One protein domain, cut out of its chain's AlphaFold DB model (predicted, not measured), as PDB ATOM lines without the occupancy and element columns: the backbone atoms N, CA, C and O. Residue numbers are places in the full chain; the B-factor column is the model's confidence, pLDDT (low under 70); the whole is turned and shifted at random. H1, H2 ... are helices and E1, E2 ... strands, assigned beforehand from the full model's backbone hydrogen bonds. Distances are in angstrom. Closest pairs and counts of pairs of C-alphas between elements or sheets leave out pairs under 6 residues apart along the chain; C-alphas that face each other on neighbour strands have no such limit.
ATOM      1  N   SER A  40      12.166 -28.080 -78.917       86.88
ATOM      2  CA  SER A  40      11.160 -27.309 -78.194       86.88
ATOM      3  C   SER A  40      10.654 -26.136 -79.043       86.88
ATOM      4  O   SER A  40      11.314 -25.696 -79.991       86.88
ATOM      5  N   CYS A  41       9.493 -25.600 -78.664       90.12
ATOM      6  CA  CYS A  41       8.877 -24.435 -79.298       90.12
ATOM      7  C   CYS A  41       9.815 -23.217 -79.332       90.12
ATOM      8  O   CYS A  41       9.989 -22.607 -80.383       90.12
ATOM      9  N   HIS A  42      10.525 -22.926 -78.235       90.44
ATOM     10  CA  HIS A  42      11.484 -21.820 -78.193       90.44
ATOM     11  C   HIS A  42      12.717 -22.065 -79.079       90.44
ATOM     12  O   HIS A  42      13.151 -21.147 -79.769       90.44
ATOM     13  N   VAL A  43      13.262 -23.292 -79.142       92.62
ATOM     14  CA  VAL A  43      14.415 -23.584 -80.014       92.62
ATOM     15  C   VAL A  43      13.995 -23.417 -81.469       92.62
ATOM     16  O   VAL A  43      14.749 -22.855 -82.263       92.62
ATOM     17  N   PHE A  44      12.788 -23.871 -81.815       94.75
ATOM     18  CA  PHE A  44      12.220 -23.670 -83.139       94.75
ATOM     19  C   PHE A  44      12.055 -22.185 -83.479       94.75
ATOM     20  O   PHE A  44      12.598 -21.710 -84.477       94.75
ATOM     21  N   ALA A  45      11.345 -21.450 -82.629       94.75
ATOM     22  CA  ALA A  45      10.983 -20.071 -82.900       94.75
ATOM     23  C   ALA A  45      12.207 -19.137 -82.947       94.75
ATOM     24  O   ALA A  45      12.237 -18.220 -83.760       94.75
ATOM     25  N   ILE A  46      13.258 -19.409 -82.162       95.00
ATOM     26  CA  ILE A  46      14.500 -18.621 -82.187       95.00
ATOM     27  C   ILE A  46      15.334 -18.915 -83.442       95.00
ATOM     28  O   ILE A  46      15.849 -17.973 -84.048       95.00
ATOM     29  N   ALA A  47      15.529 -20.196 -83.803       90.50
ATOM     30  CA  ALA A  47      16.527 -20.552 -84.823       90.50
ATOM     31  C   ALA A  47      16.399 -21.926 -85.502       90.50
ATOM     32  O   ALA A  47      16.889 -22.086 -86.620       90.50
ATOM     33  N   SER A  48      15.848 -22.939 -84.828       91.50
ATOM     34  CA  SER A  48      15.879 -24.354 -85.246       91.50
ATOM     35  C   SER A  48      17.275 -24.849 -85.678       91.50
ATOM     36  O   SER A  48      17.425 -25.370 -86.785       91.50
ATOM     37  N   PRO A  49      18.329 -24.698 -84.861       89.44
ATOM     38  CA  PRO A  49      19.669 -25.069 -85.289       89.44
ATOM     39  C   PRO A  49      19.743 -26.564 -85.636       89.44
ATOM     40  O   PRO A  49      19.098 -27.409 -85.017       89.44
ATOM     41  N   ILE A  50      20.551 -26.885 -86.645       85.69
ATOM     42  CA  ILE A  50      20.669 -28.243 -87.202       85.69
ATOM     43  C   ILE A  50      21.526 -29.190 -86.346       85.69
ATOM     44  O   ILE A  50      21.521 -30.399 -86.576       85.69
ATOM     45  N   SER A  51      22.275 -28.655 -85.375       86.38
ATOM     46  CA  SER A  51      23.056 -29.431 -84.410       86.38
ATOM     47  C   SER A  51      22.463 -29.336 -83.011       86.38
ATOM     48  O   SER A  51      21.858 -28.334 -82.620       86.38
ATOM     49  N   TRP A  52      22.667 -30.392 -82.235       83.44
ATOM     50  CA  TRP A  52      22.147 -30.486 -80.877       83.44
ATOM     51  C   TRP A  52      22.939 -29.732 -79.850       83.44
ATOM     52  O   TRP A  52      22.358 -29.198 -78.915       83.44
ATOM     53  N   GLU A  53      24.241 -29.630 -80.045       87.81
ATOM     54  CA  GLU A  53      25.091 -28.786 -79.228       87.81
ATOM     55  C   GLU A  53      24.572 -27.346 -79.291       87.81
ATOM     56  O   GLU A  53      24.397 -26.709 -78.254       87.81
ATOM     57  N   LYS A  54      24.207 -26.874 -80.493       89.56
ATOM     58  CA  LYS A  54      23.660 -25.531 -80.672       89.56
ATOM     59  C   LYS A  54      22.207 -25.410 -80.208       89.56
ATOM     60  O   LYS A  54      21.861 -24.395 -79.616       89.56
ATOM     61  N   ALA A  55      21.368 -26.427 -80.421       89.12
ATOM     62  CA  ALA A  55      20.003 -26.441 -79.881       89.12
ATOM     63  C   ALA A  55      19.995 -26.370 -78.349       89.12
ATOM     64  O   ALA A  55      19.241 -25.589 -77.774       89.12
ATOM     65  N   ASN A  56      20.874 -27.137 -77.699       88.62
ATOM     66  CA  ASN A  56      21.056 -27.112 -76.254       88.62
ATOM     67  C   ASN A  56      21.611 -25.767 -75.785       88.62
ATOM     68  O   ASN A  56      21.112 -25.240 -74.803       88.62
ATOM     69  N   GLU A  57      22.583 -25.180 -76.490       91.31
ATOM     70  CA  GLU A  57      23.088 -23.836 -76.173       91.31
ATOM     71  C   GLU A  57      21.965 -22.788 -76.216       91.31
ATOM     72  O   GLU A  57      21.821 -22.008 -75.277       91.31
ATOM     73  N   VAL A  58      21.142 -22.790 -77.273       91.56
ATOM     74  CA  VAL A  58      19.995 -21.875 -77.408       91.56
ATOM     75  C   VAL A  58      18.981 -22.103 -76.286       91.56
ATOM     76  O   VAL A  58      18.536 -21.138 -75.673       91.56
ATOM     77  N   ASN A  59      18.650 -23.360 -75.983       90.00
ATOM     78  CA  ASN A  59      17.725 -23.707 -74.904       90.00
ATOM     79  C   ASN A  59      18.249 -23.279 -73.520       90.00
ATOM     80  O   ASN A  59      17.498 -22.725 -72.720       90.00
ATOM     81  N   SER A  60      19.538 -23.489 -73.238       91.06
ATOM     82  CA  SER A  60      20.153 -23.059 -71.979       91.06
ATOM     83  C   SER A  60      20.137 -21.539 -71.846       91.06
ATOM     84  O   SER A  60      19.643 -21.035 -70.846       91.06
ATOM     85  N   LYS A  61      20.575 -20.805 -72.882       92.56
ATOM     86  CA  LYS A  61      20.527 -19.333 -72.881       92.56
ATOM     87  C   LYS A  61      19.104 -18.809 -72.698       92.56
ATOM     88  O   LYS A  61      18.903 -17.845 -71.974       92.56
ATOM     89  N   TYR A  62      18.123 -19.440 -73.343       92.50
ATOM     90  CA  TYR A  62      16.711 -19.117 -73.159       92.50
ATOM     91  C   TYR A  62      16.255 -19.342 -71.710       92.50
ATOM     92  O   TYR A  62      15.590 -18.484 -71.145       92.50
ATOM     93  N   SER A  63      16.642 -20.468 -71.104       89.25
ATOM     94  CA  SER A  63      16.263 -20.827 -69.730       89.25
ATOM     95  C   SER A  63      16.848 -19.883 -68.673       89.25
ATOM     96  O   SER A  63      16.330 -19.820 -67.563       89.25
ATOM     97  N   ASP A  64      17.910 -19.145 -68.995       90.62
ATOM     98  CA  ASP A  64      18.501 -18.153 -68.094       90.62
ATOM     99  C   ASP A  64      17.758 -16.801 -68.127       90.62
ATOM    100  O   ASP A  64      17.855 -16.016 -67.178       90.62
ATOM    101  N   ILE A  65      16.992 -16.518 -69.190       91.94
ATOM    102  CA  ILE A  65      16.266 -15.250 -69.349       91.94
ATOM    103  C   ILE A  65      15.139 -15.171 -68.321       91.94
ATOM    104  O   ILE A  65      14.325 -16.079 -68.194       91.94
ATOM    105  N   GLY A  66      15.080 -14.062 -67.581       85.50
ATOM    106  CA  GLY A  66      14.064 -13.817 -66.552       85.50
ATOM    107  C   GLY A  66      14.247 -14.603 -65.245       85.50
ATOM    108  O   GLY A  66      13.693 -14.189 -64.227       85.50
ATOM    109  N   THR A  67      15.083 -15.646 -65.220       86.38
ATOM    110  CA  THR A  67      15.281 -16.527 -64.053       86.38
ATOM    111  C   THR A  67      15.767 -15.779 -62.814       86.38
ATOM    112  O   THR A  67      15.248 -15.983 -61.719       86.38
ATOM    113  N   GLN A  68      16.721 -14.853 -62.962       85.06
ATOM    114  CA  GLN A  68      17.220 -14.069 -61.826       85.06
ATOM    115  C   GLN A  68      16.119 -13.195 -61.198       85.06
ATOM    116  O   GLN A  68      15.985 -13.156 -59.977       85.06
ATOM    117  N   LYS A  69      15.288 -12.547 -62.025       83.12
ATOM    118  CA  LYS A  69      14.160 -11.732 -61.546       83.12
ATOM    119  C   LYS A  69      13.081 -12.587 -60.882       83.12
ATOM    120  O   LYS A  69      12.486 -12.167 -59.894       83.12
ATOM    121  N   GLU A  70      12.831 -13.788 -61.401       84.06
ATOM    122  CA  GLU A  70      11.891 -14.734 -60.795       84.06
ATOM    123  C   GLU A  70      12.372 -15.187 -59.408       84.06
ATOM    124  O   GLU A  70      11.598 -15.167 -58.450       84.06
ATOM    125  N   ILE A  71      13.670 -15.482 -59.262       86.88
ATOM    126  CA  ILE A  71      14.295 -15.783 -57.964       86.88
ATOM    127  C   ILE A  71      14.163 -14.596 -57.001       86.88
ATOM    128  O   ILE A  71      13.782 -14.789 -55.847       86.88
ATOM    129  N   GLU A  72      14.443 -13.374 -57.456       87.56
ATOM    130  CA  GLU A  72      14.325 -12.159 -56.639       87.56
ATOM    131  C   GLU A  72      12.886 -11.918 -56.163       87.56
ATOM    132  O   GLU A  72      12.675 -11.601 -54.991       87.56
ATOM    133  N   ARG A  73      11.882 -12.138 -57.023       83.75
ATOM    134  CA  ARG A  73      10.459 -12.044 -56.649       83.75
ATOM    135  C   ARG A  73      10.057 -13.107 -55.633       83.75
ATOM    136  O   ARG A  73       9.368 -12.786 -54.667       83.75
ATOM    137  N   LEU A  74      10.503 -14.351 -55.813       87.88
ATOM    138  CA  LEU A  74      10.253 -15.424 -54.847       87.88
ATOM    139  C   LEU A  74      10.879 -15.099 -53.485       87.88
ATOM    140  O   LEU A  74      10.223 -15.244 -52.457       87.88
ATOM    141  N   GLN A  75      12.117 -14.598 -53.467       91.19
ATOM    142  CA  GLN A  75      12.784 -14.159 -52.237       91.19
ATOM    143  C   GLN A  75      12.057 -12.986 -51.570       91.19
ATOM    144  O   GLN A  75      11.870 -12.998 -50.354       91.19
ATOM    145  N   ALA A  76      11.621 -11.988 -52.343       89.62
ATOM    146  CA  ALA A  76      10.851 -10.860 -51.828       89.62
ATOM    147  C   ALA A  76       9.517 -11.313 -51.216       89.62
ATOM    148  O   ALA A  76       9.169 -10.856 -50.126       89.62
ATOM    149  N   ARG A  77       8.819 -12.256 -51.864       90.69
ATOM    150  CA  ARG A  77       7.578 -12.843 -51.346       90.69
ATOM    151  C   ARG A  77       7.810 -13.596 -50.038       90.69
ATOM    152  O   ARG A  77       7.121 -13.310 -49.063       90.69
ATOM    153  N   PHE A  78       8.823 -14.463 -49.972       92.69
ATOM    154  CA  PHE A  78       9.165 -15.170 -48.733       92.69
ATOM    155  C   PHE A  78       9.520 -14.215 -47.589       92.69
ATOM    156  O   PHE A  78       9.055 -14.399 -46.468       92.69
ATOM    157  N   ASN A  79      10.313 -13.175 -47.865       93.94
ATOM    158  CA  ASN A  79      10.678 -12.183 -46.853       93.94
ATOM    159  C   ASN A  79       9.457 -11.394 -46.362       93.94
ATOM    160  O   ASN A  79       9.363 -11.090 -45.176       93.94
ATOM    161  N   HIS A  80       8.522 -11.053 -47.252       94.31
ATOM    162  CA  HIS A  80       7.276 -10.381 -46.880       94.31
ATOM    163  C   HIS A  80       6.397 -11.267 -45.999       94.31
ATOM    164  O   HIS A  80       5.999 -10.828 -44.927       94.31
ATOM    165  N   GLU A  81       6.144 -12.511 -46.413       92.75
ATOM    166  CA  GLU A  81       5.347 -13.474 -45.640       92.75
ATOM    167  C   GLU A  81       5.935 -13.688 -44.240       92.75
ATOM    168  O   GLU A  81       5.210 -13.631 -43.248       92.75
ATOM    169  N   PHE A  82       7.259 -13.836 -44.147       94.56
ATOM    170  CA  PHE A  82       7.956 -13.964 -42.871       94.56
ATOM    171  C   PHE A  82       7.791 -12.716 -41.985       94.56
ATOM    172  O   PHE A  82       7.422 -12.829 -40.818       94.56
ATOM    173  N   ASN A  83       7.999 -11.519 -42.544       95.12
ATOM    174  CA  ASN A  83       7.849 -10.262 -41.807       95.12
ATOM    175  C   ASN A  83       6.404 -10.018 -41.336       95.12
ATOM    176  O   ASN A  83       6.190  -9.412 -40.287       95.12
ATOM    177  N   GLU A  84       5.401 -10.432 -42.113       95.62
ATOM    178  CA  GLU A  84       3.992 -10.286 -41.736       95.62
ATOM    179  C   GLU A  84       3.580 -11.255 -40.620       95.62
ATOM    180  O   GLU A  84       2.830 -10.855 -39.726       95.62
ATOM    181  N   GLU A  85       4.105 -12.485 -40.616       92.88
ATOM    182  CA  GLU A  85       3.930 -13.420 -39.496       92.88
ATOM    183  C   GLU A  85       4.594 -12.885 -38.215       92.88
ATOM    184  O   GLU A  85       3.952 -12.852 -37.164       92.88
ATOM    185  N   GLU A  86       5.820 -12.350 -38.292       93.88
ATOM    186  CA  GLU A  86       6.476 -11.720 -37.130       93.88
ATOM    187  C   GLU A  86       5.663 -10.536 -36.575       93.88
ATOM    188  O   GLU A  86       5.478 -10.408 -35.359       93.88
ATOM    189  N   LYS A  87       5.123  -9.675 -37.451       94.50
ATOM    190  CA  LYS A  87       4.246  -8.567 -37.035       94.50
ATOM    191  C   LYS A  87       2.989  -9.071 -36.342       94.50
ATOM    192  O   LYS A  87       2.582  -8.484 -35.340       94.50
ATOM    193  N   LYS A  88       2.375 -10.140 -36.856       94.12
ATOM    194  CA  LYS A  88       1.191 -10.752 -36.252       94.12
ATOM    195  C   LYS A  88       1.488 -11.273 -34.852       94.12
ATOM    196  O   LYS A  88       0.726 -10.992 -33.929       94.12
ATOM    197  N   GLU A  89       2.599 -11.987 -34.677       92.62
ATOM    198  CA  GLU A  89       3.037 -12.475 -33.366       92.62
ATOM    199  C   GLU A  89       3.279 -11.318 -32.387       92.62
ATOM    200  O   GLU A  89       2.787 -11.347 -31.256       92.62
ATOM    201  N   GLN A  90       3.970 -10.264 -32.828       93.50
ATOM    202  CA  GLN A  90       4.219  -9.082 -32.005       93.50
ATOM    203  C   GLN A  90       2.913  -8.376 -31.602       93.50
ATOM    204  O   GLN A  90       2.726  -8.032 -30.434       93.50
ATOM    205  N   LYS A  91       1.990  -8.188 -32.548       93.06
ATOM    206  CA  LYS A  91       0.693  -7.543 -32.311       93.06
ATOM    207  C   LYS A  91      -0.193  -8.348 -31.365       93.06
ATOM    208  O   LYS A  91      -0.805  -7.773 -30.465       93.06
ATOM    209  N   ALA A  92      -0.165  -9.675 -31.476       91.56
ATOM    210  CA  ALA A  92      -0.858 -10.562 -30.550       91.56
ATOM    211  C   ALA A  92      -0.333 -10.425 -29.105       91.56
ATOM    212  O   ALA A  92      -1.127 -10.451 -28.162       91.56
ATOM    213  N   LEU A  93       0.978 -10.223 -28.910       93.06
ATOM    214  CA  LEU A  93       1.565  -9.947 -27.587       93.06
ATOM    215  C   LEU A  93       1.135  -8.584 -27.017       93.06
ATOM    216  O   LEU A  93       1.039  -8.433 -25.798       93.06
ATOM    217  N   GLU A  94       0.854  -7.609 -27.882       93.88
ATOM    218  CA  GLU A  94       0.320  -6.286 -27.526       93.88
ATOM    219  C   GLU A  94      -1.203  -6.310 -27.260       93.88
ATOM    220  O   GLU A  94      -1.770  -5.315 -26.809       93.88
ATOM    221  N   GLY A  95      -1.866  -7.456 -27.473       90.25
ATOM    222  CA  GLY A  95      -3.313  -7.623 -27.313       90.25
ATOM    223  C   GLY A  95      -4.133  -7.091 -28.493       90.25
ATOM    224  O   GLY A  95      -5.340  -6.890 -28.351       90.25
ATOM    225  N   GLU A  96      -3.490  -6.851 -29.636       92.19
ATOM    226  CA  GLU A  96      -4.117  -6.400 -30.875       92.19
ATOM    227  C   GLU A  96      -4.354  -7.588 -31.819       92.19
ATOM    228  O   GLU A  96      -3.516  -8.483 -31.940       92.19
ATOM    229  N   ASP A  97      -5.499  -7.592 -32.502       89.25
ATOM    230  CA  ASP A  97      -5.773  -8.541 -33.582       89.25
ATOM    231  C   ASP A  97      -5.191  -7.984 -34.888       89.25
ATOM    232  O   ASP A  97      -5.500  -6.853 -35.274       89.25
ATOM    233  N   TYR A  98      -4.311  -8.750 -35.535       92.88
ATOM    234  CA  TYR A  98      -3.617  -8.350 -36.759       92.88
ATOM    235  C   TYR A  98      -3.839  -9.382 -37.863       92.88
ATOM    236  O   TYR A  98      -3.544 -10.570 -37.706       92.88
ATOM    237  N   GLU A  99      -4.321  -8.903 -39.005       92.31
ATOM    238  CA  GLU A  99      -4.501  -9.698 -40.215       92.31
ATOM    239  C   GLU A  99      -3.287  -9.529 -41.136       92.31
ATOM    240  O   GLU A  99      -2.896  -8.406 -41.468       92.31
ATOM    241  N   ILE A 100      -2.699 -10.657 -41.547       91.50
ATOM    242  CA  ILE A 100      -1.541 -10.705 -42.449       91.50
ATOM    243  C   ILE A 100      -1.897 -10.018 -43.757       91.50
ATOM    244  O   ILE A 100      -2.878 -10.378 -44.411       91.50
ATOM    245  N   GLN A 101      -1.076  -9.050 -44.151       93.81
ATOM    246  CA  GLN A 101      -1.262  -8.388 -45.428       93.81
ATOM    247  C   GLN A 101      -0.674  -9.252 -46.550       93.81
ATOM    248  O   GLN A 101       0.453  -9.741 -46.419       93.81
ATOM    249  N   PRO A 102      -1.395  -9.446 -47.669       91.12
ATOM    250  CA  PRO A 102      -0.875 -10.211 -48.796       91.12
ATOM    251  C   PRO A 102       0.363  -9.532 -49.390       91.12
ATOM    252  O   PRO A 102       0.539  -8.315 -49.273       91.12
ATOM    253  N   TYR A 103       1.216 -10.318 -50.046       89.25
ATOM    254  CA  TYR A 103       2.335  -9.771 -50.808       89.25
ATOM    255  C   TYR A 103       1.811  -8.809 -51.889       89.25
ATOM    256  O   TYR A 103       0.858  -9.159 -52.593       89.25
ATOM    257  N   PRO A 104       2.388  -7.601 -52.032       88.50
ATOM    258  CA  PRO A 104       1.993  -6.679 -53.088       88.50
ATOM    259  C   PRO A 104       2.438  -7.233 -54.444       88.50
ATOM    260  O   PRO A 104       3.602  -7.117 -54.829       88.50
ATOM    261  N   GLU A 105       1.506  -7.861 -55.162       85.75
ATOM    262  CA  GLU A 105       1.762  -8.353 -56.513       85.75
ATOM    263  C   GLU A 105       2.095  -7.196 -57.470       85.75
ATOM    264  O   GLU A 105       1.519  -6.109 -57.337       85.75
ATOM    265  N   PRO A 106       2.990  -7.416 -58.450       85.06
ATOM    266  CA  PRO A 106       3.265  -6.434 -59.489       85.06
ATOM    267  C   PRO A 106       1.983  -6.035 -60.222       85.06
ATOM    268  O   PRO A 106       1.116  -6.870 -60.498       85.06
ATOM    269  N   SER A 107       1.881  -4.760 -60.580       88.88
ATOM    270  CA  SER A 107       0.794  -4.264 -61.420       88.88
ATOM    271  C   SER A 107       0.828  -4.899 -62.815       88.88
ATOM    272  O   SER A 107       1.872  -5.345 -63.300       88.88
ATOM    273  N   GLU A 108      -0.315  -4.906 -63.506       87.50
ATOM    274  CA  GLU A 108      -0.397  -5.418 -64.881       87.50
ATOM    275  C   GLU A 108       0.583  -4.704 -65.824       87.50
ATOM    276  O   GLU A 108       1.197  -5.342 -66.678       87.50
ATOM    277  N   GLU A 109       0.784  -3.398 -65.641       89.12
ATOM    278  CA  GLU A 109       1.720  -2.609 -66.444       89.12
ATOM    279  C   GLU A 109       3.178  -3.036 -66.207       89.12
ATOM    280  O   GLU A 109       3.923  -3.220 -67.170       89.12
ATOM    281  N   GLU A 110       3.574  -3.290 -64.955       89.12
ATOM    282  CA  GLU A 110       4.906  -3.822 -64.626       89.12
ATOM    283  C   GLU A 110       5.126  -5.214 -65.238       89.12
ATOM    284  O   GLU A 110       6.183  -5.479 -65.813       89.12
ATOM    285  N   ILE A 111       4.114  -6.090 -65.187       88.88
ATOM    286  CA  ILE A 111       4.173  -7.421 -65.809       88.88
ATOM    287  C   ILE A 111       4.342  -7.303 -67.326       88.88
ATOM    288  O   ILE A 111       5.193  -7.986 -67.899       88.88
ATOM    289  N   LEU A 112       3.567  -6.443 -67.988       89.69
ATOM    290  CA  LEU A 112       3.641  -6.256 -69.440       89.69
ATOM    291  C   LEU A 112       5.011  -5.726 -69.882       89.69
ATOM    292  O   LEU A 112       5.572  -6.233 -70.859       89.69
ATOM    293  N   GLN A 113       5.576  -4.762 -69.148       90.88
ATOM    294  CA  GLN A 113       6.918  -4.240 -69.426       90.88
ATOM    295  C   GLN A 113       7.996  -5.310 -69.244       90.88
ATOM    296  O   GLN A 113       8.876  -5.451 -70.094       90.88
ATOM    297  N   GLU A 114       7.917  -6.114 -68.184       91.75
ATOM    298  CA  GLU A 114       8.872  -7.203 -67.971       91.75
ATOM    299  C   GLU A 114       8.770  -8.298 -69.032       91.75
ATOM    300  O   GLU A 114       9.795  -8.751 -69.543       91.75
ATOM    301  N   ARG A 115       7.551  -8.683 -69.427       93.62
ATOM    302  CA  ARG A 115       7.335  -9.620 -70.539       93.62
ATOM    303  C   ARG A 115       7.957  -9.092 -71.828       93.62
ATOM    304  O   ARG A 115       8.576  -9.854 -72.567       93.62
ATOM    305  N   LEU A 116       7.803  -7.797 -72.117       93.62
ATOM    306  CA  LEU A 116       8.388  -7.177 -73.305       93.62
ATOM    307  C   LEU A 116       9.919  -7.175 -73.234       93.62
ATOM    308  O   LEU A 116      10.564  -7.530 -74.220       93.62
ATOM    309  N   GLN A 117      10.497  -6.839 -72.076       94.06
ATOM    310  CA  GLN A 117      11.943  -6.899 -71.871       94.06
ATOM    311  C   GLN A 117      12.476  -8.319 -72.112       94.06
ATOM    312  O   GLN A 117      13.425  -8.494 -72.874       94.06
ATOM    313  N   ASN A 118      11.833  -9.335 -71.535       95.00
ATOM    314  CA  ASN A 118      12.243 -10.725 -71.724       95.00
ATOM    315  C   ASN A 118      12.135 -11.143 -73.200       95.00
ATOM    316  O   ASN A 118      13.052 -11.766 -73.727       95.00
ATOM    317  N   MET A 119      11.079 -10.734 -73.917       96.69
ATOM    318  CA  MET A 119      10.993 -10.972 -75.365       96.69
ATOM    319  C   MET A 119      12.108 -10.272 -76.153       96.69
ATOM    320  O   MET A 119      12.607 -10.842 -77.119       96.69
ATOM    321  N   GLN A 120      12.534  -9.067 -75.763       96.00
ATOM    322  CA  GLN A 120      13.663  -8.371 -76.399       96.00
ATOM    323  C   GLN A 120      15.008  -9.072 -76.134       96.00
ATOM    324  O   GLN A 120      15.859  -9.152 -77.025       96.00
ATOM    325  N   GLU A 121      15.199  -9.634 -74.939       95.19
ATOM    326  CA  GLU A 121      16.366 -10.469 -74.626       95.19
ATOM    327  C   GLU A 121      16.363 -11.750 -75.478       95.19
ATOM    328  O   GLU A 121      17.366 -12.074 -76.116       95.19
ATOM    329  N   ILE A 122      15.209 -12.412 -75.616       95.94
ATOM    330  CA  ILE A 122      15.048 -13.583 -76.494       95.94
ATOM    331  C   ILE A 122      15.295 -13.206 -77.967       95.94
ATOM    332  O   ILE A 122      15.974 -13.936 -78.692       95.94
ATOM    333  N   GLN A 123      14.804 -12.050 -78.425       95.62
ATOM    334  CA  GLN A 123      15.056 -11.538 -79.779       95.62
ATOM    335  C   GLN A 123      16.558 -11.403 -80.059       95.62
ATOM    336  O   GLN A 123      17.003 -11.642 -81.180       95.62
ATOM    337  N   THR A 124      17.353 -11.044 -79.049       94.81
ATOM    338  CA  THR A 124      18.812 -10.945 -79.185       94.81
ATOM    339  C   THR A 124      19.428 -12.304 -79.516       94.81
ATOM    340  O   THR A 124      20.277 -12.374 -80.401       94.81
ATOM    341  N   LEU A 125      18.932 -13.396 -78.921       93.62
ATOM    342  CA  LEU A 125      19.358 -14.758 -79.273       93.62
ATOM    343  C   LEU A 125      19.038 -15.114 -80.732       93.62
ATOM    344  O   LEU A 125      19.822 -15.805 -81.384       93.62
ATOM    345  N   SER A 126      17.901 -14.635 -81.248       90.88
ATOM    346  CA  SER A 126      17.513 -14.821 -82.653       90.88
ATOM    347  C   SER A 126      18.405 -14.006 -83.599       90.88
ATOM    348  O   SER A 126      18.840 -14.520 -84.625       90.88
ATOM    349  N   LYS A 127      18.787 -12.780 -83.216       91.12
ATOM    350  CA  LYS A 127      19.720 -11.921 -83.974       91.12
ATOM    351  C   LYS A 127      21.149 -12.466 -84.054       91.12
ATOM    352  O   LYS A 127      21.893 -12.080 -84.949       91.12
ATOM    353  N   GLU A 128      21.548 -13.356 -83.143       89.69
ATOM    354  CA  GLU A 128      22.823 -14.087 -83.246       89.69
ATOM    355  C   GLU A 128      22.825 -15.121 -84.389       89.69
ATOM    356  O   GLU A 128      23.872 -15.695 -84.695       89.69
ATOM    357  N   GLN A 129      21.668 -15.397 -84.998       90.44
ATOM    358  CA  GLN A 129      21.506 -16.410 -86.035       90.44
ATOM    359  C   GLN A 129      21.478 -15.779 -87.422       90.44
ATOM    360  O   GLN A 129      20.964 -14.682 -87.629       90.44
ATOM    361  N   GLU A 130      21.998 -16.510 -88.402       93.56
ATOM    362  CA  GLU A 130      21.966 -16.073 -89.791       93.56
ATOM    363  C   GLU A 130      20.555 -16.203 -90.379       93.56
ATOM    364  O   GLU A 130      19.990 -17.299 -90.483       93.56
ATOM    365  N   VAL A 131      20.005 -15.064 -90.800       96.31
ATOM    366  CA  VAL A 131      18.785 -14.997 -91.605       96.31
ATOM    367  C   VAL A 131      19.147 -15.247 -93.061       96.31
ATOM    368  O   VAL A 131      19.952 -14.528 -93.650       96.31
ATOM    369  N   VAL A 132      18.519 -16.258 -93.658       97.00
ATOM    370  CA  VAL A 132      18.805 -16.682 -95.039       97.00
ATOM    371  C   VAL A 132      17.709 -16.246 -96.002       97.00
ATOM    372  O   VAL A 132      17.969 -16.025 -97.187       97.00
ATOM    373  N   LEU A 133      16.482 -16.093 -95.499       97.69
ATOM    374  CA  LEU A 133      15.341 -15.568 -96.238       97.69
ATOM    375  C   LEU A 133      14.742 -14.387 -95.465       97.69
ATOM    376  O   LEU A 133      13.980 -14.619 -94.526       97.69
ATOM    377  N   PRO A 134      15.073 -13.145 -95.854       97.12
ATOM    378  CA  PRO A 134      14.483 -11.954 -95.261       97.12
ATOM    379  C   PRO A 134      12.971 -11.894 -95.482       97.12
ATOM    380  O   PRO A 134      12.486 -12.269 -96.554       97.12
ATOM    381  N   VAL A 135      12.247 -11.395 -94.483       96.56
ATOM    382  CA  VAL A 135      10.801 -11.153 -94.536       96.56
ATOM    383  C   VAL A 135      10.517  -9.813 -93.873       96.56
ATOM    384  O   VAL A 135      10.992  -9.555 -92.770       96.56
ATOM    385  N   ASP A 136       9.749  -8.958 -94.549       94.38
ATOM    386  CA  ASP A 136       9.567  -7.568 -94.124       94.38
ATOM    387  C   ASP A 136       8.819  -7.449 -92.796       94.38
ATOM    388  O   ASP A 136       9.121  -6.558 -91.999       94.38
ATOM    389  N   ASP A 137       7.831  -8.313 -92.562       97.06
ATOM    390  CA  ASP A 137       6.970  -8.261 -91.386       97.06
ATOM    391  C   ASP A 137       6.807  -9.642 -90.752       97.06
ATOM    392  O   ASP A 137       5.811 -10.337 -90.937       97.06
ATOM    393  N   MET A 138       7.849 -10.061 -90.035       97.50
ATOM    394  CA  MET A 138       7.891 -11.320 -89.304       97.50
ATOM    395  C   MET A 138       8.127 -11.065 -87.816       97.50
ATOM    396  O   MET A 138       8.896 -10.182 -87.435       97.50
ATOM    397  N   TYR A 139       7.475 -11.850 -86.964       97.94
ATOM    398  CA  TYR A 139       7.496 -11.685 -85.518       97.94
ATOM    399  C   TYR A 139       7.824 -12.996 -84.813       97.94
ATOM    400  O   TYR A 139       7.265 -14.051 -85.113       97.94
ATOM    401  N   LEU A 140       8.701 -12.895 -83.820       97.38
ATOM    402  CA  LEU A 140       8.874 -13.889 -82.776       97.38
ATOM    403  C   LEU A 140       7.861 -13.600 -81.667       97.38
ATOM    404  O   LEU A 140       7.818 -12.488 -81.133       97.38
ATOM    405  N   CYS A 141       7.050 -14.594 -81.332       97.25
ATOM    406  CA  CYS A 141       5.916 -14.438 -80.431       97.25
ATOM    407  C   CYS A 141       6.090 -15.311 -79.190       97.25
ATOM    408  O   CYS A 141       6.560 -16.445 -79.287       97.25
ATOM    409  N   GLY A 142       5.702 -14.772 -78.036       95.88
ATOM    410  CA  GLY A 142       5.690 -15.478 -76.760       95.88
ATOM    411  C   GLY A 142       4.305 -15.429 -76.128       95.88
ATOM    412  O   GLY A 142       3.690 -14.362 -76.082       95.88
ATOM    413  N   GLY A 143       3.836 -16.580 -75.648       95.12
ATOM    414  CA  GLY A 143       2.602 -16.733 -74.881       95.12
ATOM    415  C   GLY A 143       2.902 -16.856 -73.389       95.12
ATOM    416  O   GLY A 143       3.794 -17.610 -72.994       95.12
ATOM    417  N   PHE A 144       2.172 -16.115 -72.560       93.19
ATOM    418  CA  PHE A 144       2.420 -15.973 -71.126       93.19
ATOM    419  C   PHE A 144       1.153 -16.264 -70.320       93.19
ATOM    420  O   PHE A 144       0.241 -15.446 -70.311       93.19
ATOM    421  N   ARG A 145       1.111 -17.360 -69.557       86.88
ATOM    422  CA  ARG A 145      -0.007 -17.655 -68.640       86.88
ATOM    423  C   ARG A 145       0.400 -17.554 -67.179       86.88
ATOM    424  O   ARG A 145       1.580 -17.448 -66.850       86.88
ATOM    425  N   GLU A 146      -0.603 -17.584 -66.302       81.38
ATOM    426  CA  GLU A 146      -0.427 -17.756 -64.849       81.38
ATOM    427  C   GLU A 146       0.479 -16.686 -64.209       81.38
ATOM    428  O   GLU A 146       1.232 -16.961 -63.281       81.38
ATOM    429  N   GLY A 147       0.446 -15.454 -64.730       76.44
ATOM    430  CA  GLY A 147       1.270 -14.350 -64.221       76.44
ATOM    431  C   GLY A 147       2.769 -14.469 -64.529       76.44
ATOM    432  O   GLY A 147       3.551 -13.647 -64.050       76.44
ATOM    433  N   LYS A 148       3.189 -15.440 -65.352       84.50
ATOM    434  CA  LYS A 148       4.593 -15.595 -65.755       84.50
ATOM    435  C   LYS A 148       5.067 -14.403 -66.581       84.50
ATOM    436  O   LYS A 148       4.313 -13.826 -67.376       84.50
ATOM    437  N   VAL A 149       6.337 -14.055 -66.388       88.38
ATOM    438  CA  VAL A 149       7.031 -12.984 -67.121       88.38
ATOM    439  C   VAL A 149       7.944 -13.518 -68.220       88.38
ATOM    440  O   VAL A 149       8.352 -12.756 -69.092       88.38
ATOM    441  N   THR A 150       8.248 -14.813 -68.213       90.31
ATOM    442  CA  THR A 150       8.916 -15.544 -69.296       90.31
ATOM    443  C   THR A 150       7.865 -16.335 -70.080       90.31
ATOM    444  O   THR A 150       6.891 -16.807 -69.483       90.31
ATOM    445  N   PRO A 151       7.990 -16.441 -71.413       92.25
ATOM    446  CA  PRO A 151       6.971 -17.119 -72.198       92.25
ATOM    447  C   PRO A 151       6.978 -18.619 -71.885       92.25
ATOM    448  O   PRO A 151       8.029 -19.251 -71.783       92.25
ATOM    449  N   GLU A 152       5.797 -19.210 -71.729       89.19
ATOM    450  CA  GLU A 152       5.673 -20.665 -71.576       89.19
ATOM    451  C   GLU A 152       5.699 -21.386 -72.925       89.19
ATOM    452  O   GLU A 152       6.091 -22.550 -73.012       89.19
ATOM    453  N   HIS A 153       5.319 -20.670 -73.982       93.06
ATOM    454  CA  HIS A 153       5.264 -21.172 -75.343       93.06
ATOM    455  C   HIS A 153       5.696 -20.092 -76.327       93.06
ATOM    456  O   HIS A 153       5.457 -18.906 -76.093       93.06
ATOM    457  N   MET A 154       6.324 -20.494 -77.432       95.62
ATOM    458  CA  MET A 154       6.784 -19.562 -78.461       95.62
ATOM    459  C   MET A 154       6.506 -20.069 -79.871       95.62
ATOM    460  O   MET A 154       6.595 -21.264 -80.143       95.62
ATOM    461  N   TRP A 155       6.246 -19.137 -80.782       96.94
ATOM    462  CA  TRP A 155       5.986 -19.401 -82.196       96.94
ATOM    463  C   TRP A 155       6.496 -18.246 -83.064       96.94
ATOM    464  O   TRP A 155       6.974 -17.228 -82.553       96.94
ATOM    465  N   ILE A 156       6.411 -18.407 -84.383       97.31
ATOM    466  CA  ILE A 156       6.716 -17.342 -85.345       97.31
ATOM    467  C   ILE A 156       5.476 -17.007 -86.171       97.31
ATOM    468  O   ILE A 156       4.761 -17.904 -86.621       97.31
ATOM    469  N   GLU A 157       5.248 -15.718 -86.387       97.69
ATOM    470  CA  GLU A 157       4.186 -15.186 -87.241       97.69
ATOM    471  C   GLU A 157       4.833 -14.437 -88.409       97.69
ATOM    472  O   GLU A 157       5.585 -13.487 -88.207       97.69
ATOM    473  N   ASP A 158       4.554 -14.854 -89.638       97.25
ATOM    474  CA  ASP A 158       4.908 -14.126 -90.854       97.25
ATOM    475  C   ASP A 158       3.665 -13.358 -91.309       97.25
ATOM    476  O   ASP A 158       2.767 -13.907 -91.951       97.25
ATOM    477  N   HIS A 159       3.600 -12.084 -90.917       97.44
ATOM    478  CA  HIS A 159       2.496 -11.172 -91.223       97.44
ATOM    479  C   HIS A 159       2.510 -10.767 -92.697       97.44
ATOM    480  O   HIS A 159       1.448 -10.581 -93.289       97.44
ATOM    481  N   THR A 160       3.687 -10.724 -93.335       97.06
ATOM    482  CA  THR A 160       3.807 -10.502 -94.786       97.06
ATOM    483  C   THR A 160       3.049 -11.561 -95.588       97.06
ATOM    484  O   THR A 160       2.407 -11.238 -96.590       97.06
ATOM    485  N   ASN A 161       3.104 -12.822 -95.158       95.50
ATOM    486  CA  ASN A 161       2.463 -13.941 -95.843       95.50
ATOM    487  C   ASN A 161       1.235 -14.505 -95.109       95.50
ATOM    488  O   ASN A 161       0.695 -15.519 -95.554       95.50
ATOM    489  N   ASN A 162       0.790 -13.843 -94.037       95.81
ATOM    490  CA  ASN A 162      -0.353 -14.214 -93.202       95.81
ATOM    491  C   ASN A 162      -0.319 -15.684 -92.742       95.81
ATOM    492  O   ASN A 162      -1.272 -16.434 -92.948       95.81
ATOM    493  N   ILE A 163       0.797 -16.121 -92.157       95.62
ATOM    494  CA  ILE A 163       0.961 -17.508 -91.715       95.62
ATOM    495  C   ILE A 163       1.676 -17.602 -90.370       95.62
ATOM    496  O   ILE A 163       2.615 -16.857 -90.091       95.62
ATOM    497  N   THR A 164       1.272 -18.573 -89.559       96.31
ATOM    498  CA  THR A 164       1.900 -18.873 -88.270       96.31
ATOM    499  C   THR A 164       2.478 -20.279 -88.269       96.31
ATOM    500  O   THR A 164       1.820 -21.227 -88.706       96.31
ATOM    501  N   TYR A 165       3.688 -20.419 -87.725       96.00
ATOM    502  CA  TYR A 165       4.329 -21.712 -87.510       96.00
ATOM    503  C   TYR A 165       4.604 -21.952 -86.040       96.00
ATOM    504  O   TYR A 165       5.165 -21.101 -85.350       96.00
ATOM    505  N   ASP A 166       4.273 -23.156 -85.603       93.31
ATOM    506  CA  ASP A 166       4.365 -23.569 -84.215       93.31
ATOM    507  C   ASP A 166       4.840 -25.030 -84.123       93.31
ATOM    508  O   ASP A 166       4.652 -25.829 -85.042       93.31
ATOM    509  N   THR A 167       5.479 -25.414 -83.025       88.88
ATOM    510  CA  THR A 167       5.820 -26.806 -82.735       88.88
ATOM    511  C   THR A 167       5.857 -27.068 -81.235       88.88
ATOM    512  O   THR A 167       5.825 -26.157 -80.422       88.88
ATOM    513  N   PHE A 168       5.958 -28.338 -80.853       81.69
ATOM    514  CA  PHE A 168       6.109 -28.745 -79.464       81.69
ATOM    515  C   PHE A 168       7.071 -29.929 -79.371       81.69
ATOM    516  O   PHE A 168       7.177 -30.714 -80.313       81.69
ATOM    517  N   ILE A 169       7.730 -30.115 -78.221       76.44
ATOM    518  CA  ILE A 169       8.768 -31.152 -78.041       76.44
ATOM    519  C   ILE A 169       8.270 -32.576 -78.345       76.44
ATOM    520  O   ILE A 169       9.031 -33.433 -78.797       76.44
ATOM    521  N   ASN A 170       6.973 -32.811 -78.136       71.69
ATOM    522  CA  ASN A 170       6.306 -34.089 -78.381       71.69
ATOM    523  C   ASN A 170       5.513 -34.113 -79.698       71.69
ATOM    524  O   ASN A 170       4.781 -35.068 -79.951       71.69
ATOM    525  N   ARG A 171       5.638 -33.085 -80.544       78.19
ATOM    526  CA  ARG A 171       4.982 -33.023 -81.850       78.19
ATOM    527  C   ARG A 171       5.885 -33.618 -82.926       78.19
ATOM    528  O   ARG A 171       7.103 -33.447 -82.928       78.19
ATOM    529  N   GLY A 172       5.280 -34.333 -83.870       77.19
ATOM    530  CA  GLY A 172       5.997 -34.950 -84.986       77.19
ATOM    531  C   GLY A 172       6.399 -33.987 -86.110       77.19
ATOM    532  O   GLY A 172       6.934 -34.437 -87.120       77.19
ATOM    533  N   GLY A 173       6.137 -32.689 -85.971       87.31
ATOM    534  CA  GLY A 173       6.285 -31.735 -87.059       87.31
ATOM    535  C   GLY A 173       5.991 -30.297 -86.649       87.31
ATOM    536  O   GLY A 173       5.963 -29.964 -85.461       87.31
ATOM    537  N   ILE A 174       5.779 -29.460 -87.661       92.06
ATOM    538  CA  ILE A 174       5.464 -28.039 -87.533       92.06
ATOM    539  C   ILE A 174       3.970 -27.858 -87.805       92.06
ATOM    540  O   ILE A 174       3.489 -28.140 -88.909       92.06
ATOM    541  N   ALA A 175       3.244 -27.408 -86.786       91.75
ATOM    542  CA  ALA A 175       1.878 -26.938 -86.921       91.75
ATOM    543  C   ALA A 175       1.876 -25.646 -87.743       91.75
ATOM    544  O   ALA A 175       2.732 -24.778 -87.569       91.75
ATOM    545  N   VAL A 176       0.912 -25.536 -88.651       92.75
ATOM    546  CA  VAL A 176       0.782 -24.398 -89.560       92.75
ATOM    547  C   VAL A 176      -0.641 -23.875 -89.462       92.75
ATOM    548  O   VAL A 176      -1.587 -24.635 -89.683       92.75
ATOM    549  N   VAL A 177      -0.781 -22.589 -89.153       92.62
ATOM    550  CA  VAL A 177      -2.069 -21.890 -89.096       92.62
ATOM    551  C   VAL A 177      -2.105 -20.855 -90.220       92.62
ATOM    552  O   VAL A 177      -1.169 -20.073 -90.371       92.62
ATOM    553  N   ASP A 178      -3.172 -20.884 -91.021       91.75
ATOM    554  CA  ASP A 178      -3.443 -19.900 -92.077       91.75
ATOM    555  C   ASP A 178      -4.020 -18.629 -91.438       91.75
ATOM    556  O   ASP A 178      -5.231 -18.500 -91.245       91.75
ATOM    557  N   GLY A 179      -3.122 -17.755 -90.991       92.81
ATOM    558  CA  GLY A 179      -3.432 -16.552 -90.229       92.81
ATOM    559  C   GLY A 179      -2.335 -16.173 -89.239       92.81
ATOM    560  O   GLY A 179      -1.478 -16.984 -88.875       92.81
ATOM    561  N   VAL A 180      -2.396 -14.928 -88.783       95.88
ATOM    562  CA  VAL A 180      -1.588 -14.369 -87.691       95.88
ATOM    563  C   VAL A 180      -2.507 -13.732 -86.650       95.88
ATOM    564  O   VAL A 180      -3.680 -13.484 -86.934       95.88
ATOM    565  N   GLY A 181      -2.007 -13.521 -85.432       93.81
ATOM    566  CA  GLY A 181      -2.785 -12.866 -84.386       93.81
ATOM    567  C   GLY A 181      -2.724 -11.343 -84.485       93.81
ATOM    568  O   GLY A 181      -1.669 -10.771 -84.757       93.81
ATOM    569  N   ASP A 182      -3.849 -10.692 -84.196       93.62
ATOM    570  CA  ASP A 182      -3.927  -9.236 -84.090       93.62
ATOM    571  C   ASP A 182      -3.406  -8.749 -82.727       93.62
ATOM    572  O   ASP A 182      -3.485  -9.441 -81.705       93.62
ATOM    573  N   GLU A 183      -2.878  -7.526 -82.693       91.06
ATOM    574  CA  GLU A 183      -2.395  -6.910 -81.458       91.06
ATOM    575  C   GLU A 183      -3.534  -6.726 -80.442       91.06
ATOM    576  O   GLU A 183      -4.599  -6.192 -80.754       91.06
ATOM    577  N   GLY A 184      -3.311  -7.192 -79.209       89.31
ATOM    578  CA  GLY A 184      -4.281  -7.102 -78.118       89.31
ATOM    579  C   GLY A 184      -5.492  -8.035 -78.231       89.31
ATOM    580  O   GLY A 184      -6.350  -7.990 -77.349       89.31
ATOM    581  N   LEU A 185      -5.576  -8.894 -79.255       94.38
ATOM    582  CA  LEU A 185      -6.639  -9.894 -79.388       94.38
ATOM    583  C   LEU A 185      -6.145 -11.307 -79.033       94.38
ATOM    584  O   LEU A 185      -4.971 -11.617 -79.242       94.38
ATOM    585  N   PRO A 186      -7.031 -12.183 -78.519       94.38
ATOM    586  CA  PRO A 186      -6.681 -13.574 -78.273       94.38
ATOM    587  C   PRO A 186      -6.261 -14.301 -79.552       94.38
ATOM    588  O   PRO A 186      -6.845 -14.093 -80.618       94.38
ATOM    589  N   PHE A 187      -5.297 -15.211 -79.439       95.50
ATOM    590  CA  PHE A 187      -4.808 -16.001 -80.568       95.50
ATOM    591  C   PHE A 187      -4.387 -17.409 -80.132       95.50
ATOM    592  O   PHE A 187      -3.873 -17.603 -79.031       95.50
ATOM    593  N   MET A 188      -4.613 -18.401 -80.997       93.00
ATOM    594  CA  MET A 188      -4.247 -19.798 -80.748       93.00
ATOM    595  C   MET A 188      -3.120 -20.218 -81.687       93.00
ATOM    596  O   MET A 188      -3.383 -20.498 -82.862       93.00
ATOM    597  N   PRO A 189      -1.873 -20.295 -81.201       82.94
ATOM    598  CA  PRO A 189      -0.809 -20.900 -81.980       82.94
ATOM    599  C   PRO A 189      -1.082 -22.413 -82.080       82.94
ATOM    600  O   PRO A 189      -1.655 -23.022 -81.175       82.94
ATOM    601  N   GLY A 190      -0.773 -23.011 -83.233       82.88
ATOM    602  CA  GLY A 190      -1.330 -24.303 -83.666       82.88
ATOM    603  C   GLY A 190      -1.062 -25.532 -82.774       82.88
ATOM    604  O   GLY A 190      -1.601 -26.606 -83.062       82.88
ATOM    605  N   CYS A 191      -0.236 -25.425 -81.729       81.75
ATOM    606  CA  CYS A 191       0.017 -26.488 -80.754       81.75
ATOM    607  C   CYS A 191      -0.796 -26.381 -79.458       81.75
ATOM    608  O   CYS A 191      -0.879 -27.378 -78.737       81.75
ATOM    609  N   GLU A 192      -1.373 -25.224 -79.146       76.75
ATOM    610  CA  GLU A 192      -2.058 -25.009 -77.874       76.75
ATOM    611  C   GLU A 192      -3.469 -25.601 -77.856       76.75
ATOM    612  O   GLU A 192      -4.185 -25.606 -78.856       76.75
ATOM    613  N   GLY A 193      -3.888 -26.086 -76.683       71.69
ATOM    614  CA  GLY A 193      -5.254 -26.576 -76.463       71.69
ATOM    615  C   GLY A 193      -6.293 -25.462 -76.283       71.69
ATOM    616  O   GLY A 193      -7.491 -25.744 -76.259       71.69
ATOM    617  N   SER A 194      -5.843 -24.214 -76.134       84.12
ATOM    618  CA  SER A 194      -6.670 -23.021 -75.950       84.12
ATOM    619  C   SER A 194      -5.930 -21.768 -76.413       84.12
ATOM    620  O   SER A 194      -4.700 -21.752 -76.472       84.12
ATOM    621  N   ASN A 195      -6.673 -20.697 -76.683       89.62
ATOM    622  CA  ASN A 195      -6.098 -19.394 -77.014       89.62
ATOM    623  C   ASN A 195      -5.202 -18.886 -75.866       89.62
ATOM    624  O   ASN A 195      -5.426 -19.214 -74.698       89.62
ATOM    625  N   PHE A 196      -4.199 -18.079 -76.202       93.31
ATOM    626  CA  PHE A 196      -3.672 -17.076 -75.278       93.31
ATOM    627  C   PHE A 196      -4.554 -15.835 -75.372       93.31
ATOM    628  O   PHE A 196      -4.997 -15.483 -76.470       93.31
ATOM    629  N   GLU A 197      -4.817 -15.184 -74.244       92.56
ATOM    630  CA  GLU A 197      -5.535 -13.909 -74.222       92.56
ATOM    631  C   GLU A 197      -4.676 -12.783 -74.822       92.56
ATOM    632  O   GLU A 197      -3.454 -12.880 -74.922       92.56
ATOM    633  N   GLY A 198      -5.295 -11.676 -75.233       88.69
ATOM    634  CA  GLY A 198      -4.575 -10.603 -75.931       88.69
ATOM    635  C   GLY A 198      -3.436  -9.963 -75.125       88.69
ATOM    636  O   GLY A 198      -2.402  -9.609 -75.687       88.69
ATOM    637  N   ASN A 199      -3.592  -9.855 -73.803       89.44
ATOM    638  CA  ASN A 199      -2.566  -9.361 -72.874       89.44
ATOM    639  C   ASN A 199      -1.557 -10.446 -72.440       89.44
ATOM    640  O   ASN A 199      -0.619 -10.167 -71.688       89.44
ATOM    641  N   GLU A 200      -1.742 -11.682 -72.900       93.19
ATOM    642  CA  GLU A 200      -0.848 -12.820 -72.688       93.19
ATOM    643  C   GLU A 200       0.096 -13.044 -73.871       93.19
ATOM    644  O   GLU A 200       0.834 -14.025 -73.875       93.19
ATOM    645  N   ILE A 201       0.094 -12.165 -74.877       95.06
ATOM    646  CA  ILE A 201       0.923 -12.311 -76.073       95.06
ATOM    647  C   ILE A 201       1.801 -11.080 -76.245       95.06
ATOM    648  O   ILE A 201       1.295  -9.974 -76.413       95.06
ATOM    649  N   ASN A 202       3.115 -11.294 -76.314       95.81
ATOM    650  CA  ASN A 202       4.046 -10.271 -76.785       95.81
ATOM    651  C   ASN A 202       4.741 -10.717 -78.067       95.81
ATOM    652  O   ASN A 202       5.099 -11.884 -78.241       95.81
ATOM    653  N   ARG A 203       4.964  -9.742 -78.951       96.50
ATOM    654  CA  ARG A 203       5.579  -9.924 -80.265       96.50
ATOM    655  C   ARG A 203       6.803  -9.034 -80.382       96.50
ATOM    656  O   ARG A 203       6.756  -7.854 -80.043       96.50
ATOM    657  N   VAL A 204       7.890  -9.583 -80.903       97.12
ATOM    658  CA  VAL A 204       9.095  -8.825 -81.246       97.12
ATOM    659  C   VAL A 204       9.469  -9.120 -82.687       97.12
ATOM    660  O   VAL A 204       9.531 -10.273 -83.106       97.12
ATOM    661  N   LYS A 205       9.685  -8.062 -83.467       97.31
ATOM    662  CA  LYS A 205       9.965  -8.174 -84.900       97.31
ATOM    663  C   LYS A 205      11.294  -8.889 -85.152       97.31
ATOM    664  O   LYS A 205      12.264  -8.630 -84.447       97.31
ATOM    665  N   VAL A 206      11.366  -9.757 -86.147       96.94
ATOM    666  CA  VAL A 206      12.595 -10.438 -86.580       96.94
ATOM    667  C   VAL A 206      12.769 -10.276 -88.086       96.94
ATOM    668  O   VAL A 206      11.807  -9.996 -88.796       96.94
ATOM    669  N   ASP A 207      14.000 -10.428 -88.571       96.38
ATOM    670  CA  ASP A 207      14.352 -10.020 -89.939       96.38
ATOM    671  C   ASP A 207      13.996 -11.070 -91.011       96.38
ATOM    672  O   ASP A 207      14.096 -10.795 -92.208       96.38
ATOM    673  N   GLY A 208      13.602 -12.281 -90.610       97.00
ATOM    674  CA  GLY A 208      13.200 -13.350 -91.523       97.00
ATOM    675  C   GLY A 208      13.498 -14.752 -90.996       97.00
ATOM    676  O   GLY A 208      13.730 -14.954 -89.805       97.00
ATOM    677  N   TYR A 209      13.514 -15.726 -91.906       98.00
ATOM    678  CA  TYR A 209      13.748 -17.132 -91.576       98.00
ATOM    679  C   TYR A 209      15.232 -17.489 -91.542       98.00
ATOM    680  O   TYR A 209      16.003 -17.144 -92.448       98.00
ATOM    681  N   THR A 210      15.603 -18.308 -90.560       97.50
ATOM    682  CA  THR A 210      16.892 -19.007 -90.543       97.50
ATOM    683  C   THR A 210      16.864 -20.249 -91.441       97.50
ATOM    684  O   THR A 210      15.806 -20.790 -91.783       97.50
ATOM    685  N   TRP A 211      18.047 -20.772 -91.785       97.25
ATOM    686  CA  TRP A 211      18.153 -22.044 -92.516       97.25
ATOM    687  C   TRP A 211      17.467 -23.201 -91.783       97.25
ATOM    688  O   TRP A 211      16.754 -24.004 -92.386       97.25
ATOM    689  N   GLY A 212      17.652 -23.254 -90.465       96.44
ATOM    690  CA  GLY A 212      17.042 -24.248 -89.597       96.44
ATOM    691  C   GLY A 212      15.519 -24.250 -89.669       96.44
ATOM    692  O   GLY A 212      14.908 -25.309 -89.814       96.44
ATOM    693  N   GLN A 213      14.905 -23.066 -89.613       96.88
ATOM    694  CA  GLN A 213      13.451 -22.918 -89.661       96.88
ATOM    695  C   GLN A 213      12.894 -23.341 -91.021       96.88
ATOM    696  O   GLN A 213      11.918 -24.092 -91.078       96.88
ATOM    697  N   LEU A 214      13.555 -22.955 -92.120       97.69
ATOM    698  CA  LEU A 214      13.173 -23.418 -93.457       97.69
ATOM    699  C   LEU A 214      13.255 -24.947 -93.567       97.69
ATOM    700  O   LEU A 214      12.343 -25.576 -94.102       97.69
ATOM    701  N   LEU A 215      14.302 -25.576 -93.029       97.00
ATOM    702  CA  LEU A 215      14.419 -27.037 -93.001       97.00
ATOM    703  C   LEU A 215      13.338 -27.695 -92.136       97.00
ATOM    704  O   LEU A 215      12.786 -28.726 -92.530       97.00
ATOM    705  N   ALA A 216      13.024 -27.125 -90.972       95.31
ATOM    706  CA  ALA A 216      11.989 -27.631 -90.074       95.31
ATOM    707  C   ALA A 216      10.612 -27.600 -90.749       95.31
ATOM    708  O   ALA A 216       9.920 -28.618 -90.781       95.31
ATOM    709  N   ILE A 217      10.262 -26.482 -91.391       95.81
ATOM    710  CA  ILE A 217       9.017 -26.337 -92.154       95.81
ATOM    711  C   ILE A 217       9.010 -27.300 -93.352       95.81
ATOM    712  O   ILE A 217       8.073 -28.084 -93.509       95.81
ATOM    713  N   ALA A 218      10.075 -27.325 -94.163       95.44
ATOM    714  CA  ALA A 218      10.163 -28.180 -95.350       95.44
ATOM    715  C   ALA A 218      10.064 -29.680 -95.020       95.44
ATOM    716  O   ALA A 218       9.447 -30.447 -95.761       95.44
ATOM    717  N   SER A 219      10.670 -30.110 -93.910       93.50
ATOM    718  CA  SER A 219      10.693 -31.518 -93.508       93.50
ATOM    719  C   SER A 219       9.498 -31.939 -92.658       93.50
ATOM    720  O   SER A 219       9.161 -33.122 -92.671       93.50
ATOM    721  N   GLY A 220       8.872 -31.009 -91.930       90.75
ATOM    722  CA  GLY A 220       7.962 -31.311 -90.826       90.75
ATOM    723  C   GLY A 220       6.594 -30.644 -90.877       90.75
ATOM    724  O   GLY A 220       5.758 -31.006 -90.058       90.75
ATOM    725  N   ALA A 221       6.319 -29.720 -91.801       89.44
ATOM    726  CA  ALA A 221       5.009 -29.071 -91.853       89.44
ATOM    727  C   ALA A 221       3.864 -30.076 -92.063       89.44
ATOM    728  O   ALA A 221       3.955 -30.985 -92.903       89.44
ATOM    729  N   GLU A 222       2.795 -29.894 -91.290       83.62
ATOM    730  CA  GLU A 222       1.624 -30.778 -91.275       83.62
ATOM    731  C   GLU A 222       0.591 -30.453 -92.363       83.62
ATOM    732  O   GLU A 222      -0.177 -31.330 -92.754       83.62
ATOM    733  N   SER A 223       0.592 -29.224 -92.886       76.38
ATOM    734  CA  SER A 223      -0.275 -28.783 -93.989       76.38
ATOM    735  C   SER A 223       0.549 -28.188 -95.149       76.38
ATOM    736  O   SER A 223       1.606 -28.730 -95.469       76.38
ATOM    737  N   ILE A 224       0.076 -27.120 -95.815       67.62
ATOM    738  CA  ILE A 224       0.596 -26.529 -97.073       67.62
ATOM    739  C   ILE A 224       2.124 -26.295 -97.044       67.62
ATOM    740  O   ILE A 224       2.779 -26.328 -98.088       67.62
ATOM    741  N   GLY A 225       2.707 -26.121 -95.852       85.94
ATOM    742  CA  GLY A 225       4.129 -25.874 -95.660       85.94
ATOM    743  C   GLY A 225       4.403 -24.394 -95.821       85.94
ATOM    744  O   GLY A 225       4.104 -23.634 -94.913       85.94
ATOM    745  N   PHE A 226       4.923 -23.991 -96.978       94.31
ATOM    746  CA  PHE A 226       5.235 -22.590 -97.262       94.31
ATOM    747  C   PHE A 226       4.080 -21.875 -97.981       94.31
ATOM    748  O   PHE A 226       3.510 -22.441 -98.924       94.31
ATOM    749  N   PRO A 227       3.767 -20.616 -97.624       91.94
ATOM    750  CA  PRO A 227       2.721 -19.847 -98.280       91.94
ATOM    751  C   PRO A 227       3.115 -19.477 -99.721       91.94
ATOM    752  O   PRO A 227       4.304 -19.446-100.070       91.94
ATOM    753  N   PRO A 228       2.136 -19.156-100.593       90.88
ATOM    754  CA  PRO A 228       2.387 -18.829-101.995       90.88
ATOM    755  C   PRO A 228       3.409 -17.713-102.239       90.88
ATOM    756  O   PRO A 228       4.097 -17.774-103.259       90.88
ATOM    757  N   GLY A 229       3.519 -16.737-101.329       91.75
ATOM    758  CA  GLY A 229       4.439 -15.605-101.458       91.75
ATOM    759  C   GLY A 229       5.919 -15.987-101.376       91.75
ATOM    760  O   GLY A 229       6.733 -15.370-102.057       91.75
ATOM    761  N   ILE A 230       6.270 -17.058-100.649       94.88
ATOM    762  CA  ILE A 230       7.672 -17.488-100.471       94.88
ATOM    763  C   ILE A 230       7.975 -18.889-101.001       94.88
ATOM    764  O   ILE A 230       9.143 -19.235-101.148       94.88
ATOM    765  N   LYS A 231       6.969 -19.709-101.342       94.31
ATOM    766  CA  LYS A 231       7.180 -21.121-101.738       94.31
ATOM    767  C   LYS A 231       8.165 -21.339-102.897       94.31
ATOM    768  O   LYS A 231       8.721 -22.424-103.020       94.31
ATOM    769  N   ASN A 232       8.350 -20.329-103.750       94.00
ATOM    770  CA  ASN A 232       9.250 -20.362-104.907       94.00
ATOM    771  C   ASN A 232      10.534 -19.542-104.692       94.00
ATOM    772  O   ASN A 232      11.320 -19.391-105.629       94.00
ATOM    773  N   ALA A 233      10.745 -18.983-103.497       95.94
ATOM    774  CA  ALA A 233      11.987 -18.305-103.165       95.94
ATOM    775  C   ALA A 233      13.157 -19.305-103.274       95.94
ATOM    776  O   ALA A 233      13.011 -20.452-102.836       95.94
ATOM    777  N   PRO A 234      14.320 -18.909-103.826       95.44
ATOM    778  CA  PRO A 234      15.460 -19.810-103.998       95.44
ATOM    779  C   PRO A 234      15.861 -20.552-102.716       95.44
ATOM    780  O   PRO A 234      16.186 -21.732-102.773       95.44
ATOM    781  N   GLN A 235      15.776 -19.895-101.560       97.31
ATOM    782  CA  GLN A 235      16.098 -20.466-100.250       97.31
ATOM    783  C   GLN A 235      15.096 -21.534 -99.806       97.31
ATOM    784  O   GLN A 235      15.490 -22.555 -99.244       97.31
ATOM    785  N   VAL A 236      13.807 -21.341-100.099       97.38
ATOM    786  CA  VAL A 236      12.772 -22.348 -99.824       97.38
ATOM    787  C   VAL A 236      12.979 -23.570-100.711       97.38
ATOM    788  O   VAL A 236      12.988 -24.699-100.220       97.38
ATOM    789  N   LEU A 237      13.220 -23.351-102.005       96.31
ATOM    790  CA  LEU A 237      13.558 -24.428-102.933       96.31
ATOM    791  C   LEU A 237      14.838 -25.158-102.485       96.31
ATOM    792  O   LEU A 237      14.922 -26.381-102.604       96.31
TER     793      LEU A 237
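What this domain is: This is residues 40 to 237 of the 558 residues of an uncharacterized protein of Legionella gratiana (UniProt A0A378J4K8). What shape does the printed part have? A twisted sheet of five strands curls round the short helix H1, with H4 along it on the same face, H5 and H6 near one end of this body, and a long arm made by H3 and the returning residues 94 to 107. What is it built of? The 198 printed residues hold, in order, H1 H2 H3 H4 E1 E2 E3 E4 E5 H5 H6, of mixed class; the sheet order is E4 E3 E2 E1 E5, all antiparallel. How spread is it? It is loose, with a radius of gyration of the C-alphas of 21.1 A and spans of 79 by 35 by 28 A.

Where its parts are: Where are the helices? H1 is residues 41 to 46, beginning at C-alpha 41 (8.877, -24.435, -79.298); H2 is 52 to 64, H3 is 67 to 93 and 39.5 A long, and H4 is 108 to 127 and 28.5 A long. H5 is 211 to 220, and H6 is 234 to 237, ending at C-alpha 237 (13.558, -24.428, -102.933). Where are the strands? E1 is 131 to 143, 23.3 A long, and bends by 108 degrees at residue 134; E2 is 153 to 158, E3 is 163 to 166, and E4 is 175 to 178. E5 is 201 to 210, 22.6 A long, and bends by 83 degrees at residue 207.

How they stand to each other: What does H1, the hub, touch? It touches H2 about perpendicular at 84 degrees, closest C-alphas Val 43 and Asn 59 at 6.1 A. It touches H4 through residues 122 to 126 of H4 alone, closest C-alphas Ile 46 and Ser 126 at 4.9 A, and only just touches H5, with 3 pairs of C-alphas within 8 A. How is the sheet joined? E1 E2 E3 E4 form a meander, each strand the antiparallel neighbour of the one before; N 141 and O 155 are 2.9 A apart, N 165 and O 156 2.9 A, and N 175 and O 166 2.7 A. E1 and E5 have N 140 and O 204 at 2.8 A. What is on it? Two layers form, a helix layer on one face of the sheet: H4 has a height over the sheet of 8.1 A and runs along the strands, at 6 degrees to E5 on the local plane; H6 only grazes the sheet. Are the helix backbones whole? In H1 to H5 every O i to N i+4 pair is within hydrogen-bond range; H6 is too short for one.

The domain as a whole: How far does it reach? The two C-alphas farthest apart, of Gly 95 and Pro 234, are 79.9 A apart. Are there cuts or long links? The printed part has no cut, and the links H3 to H4, E4 to E5 and H5 to H6 are long. Where is confidence low? The mean pLDDT of the printed part is 91.5, and residue 224 is under 70.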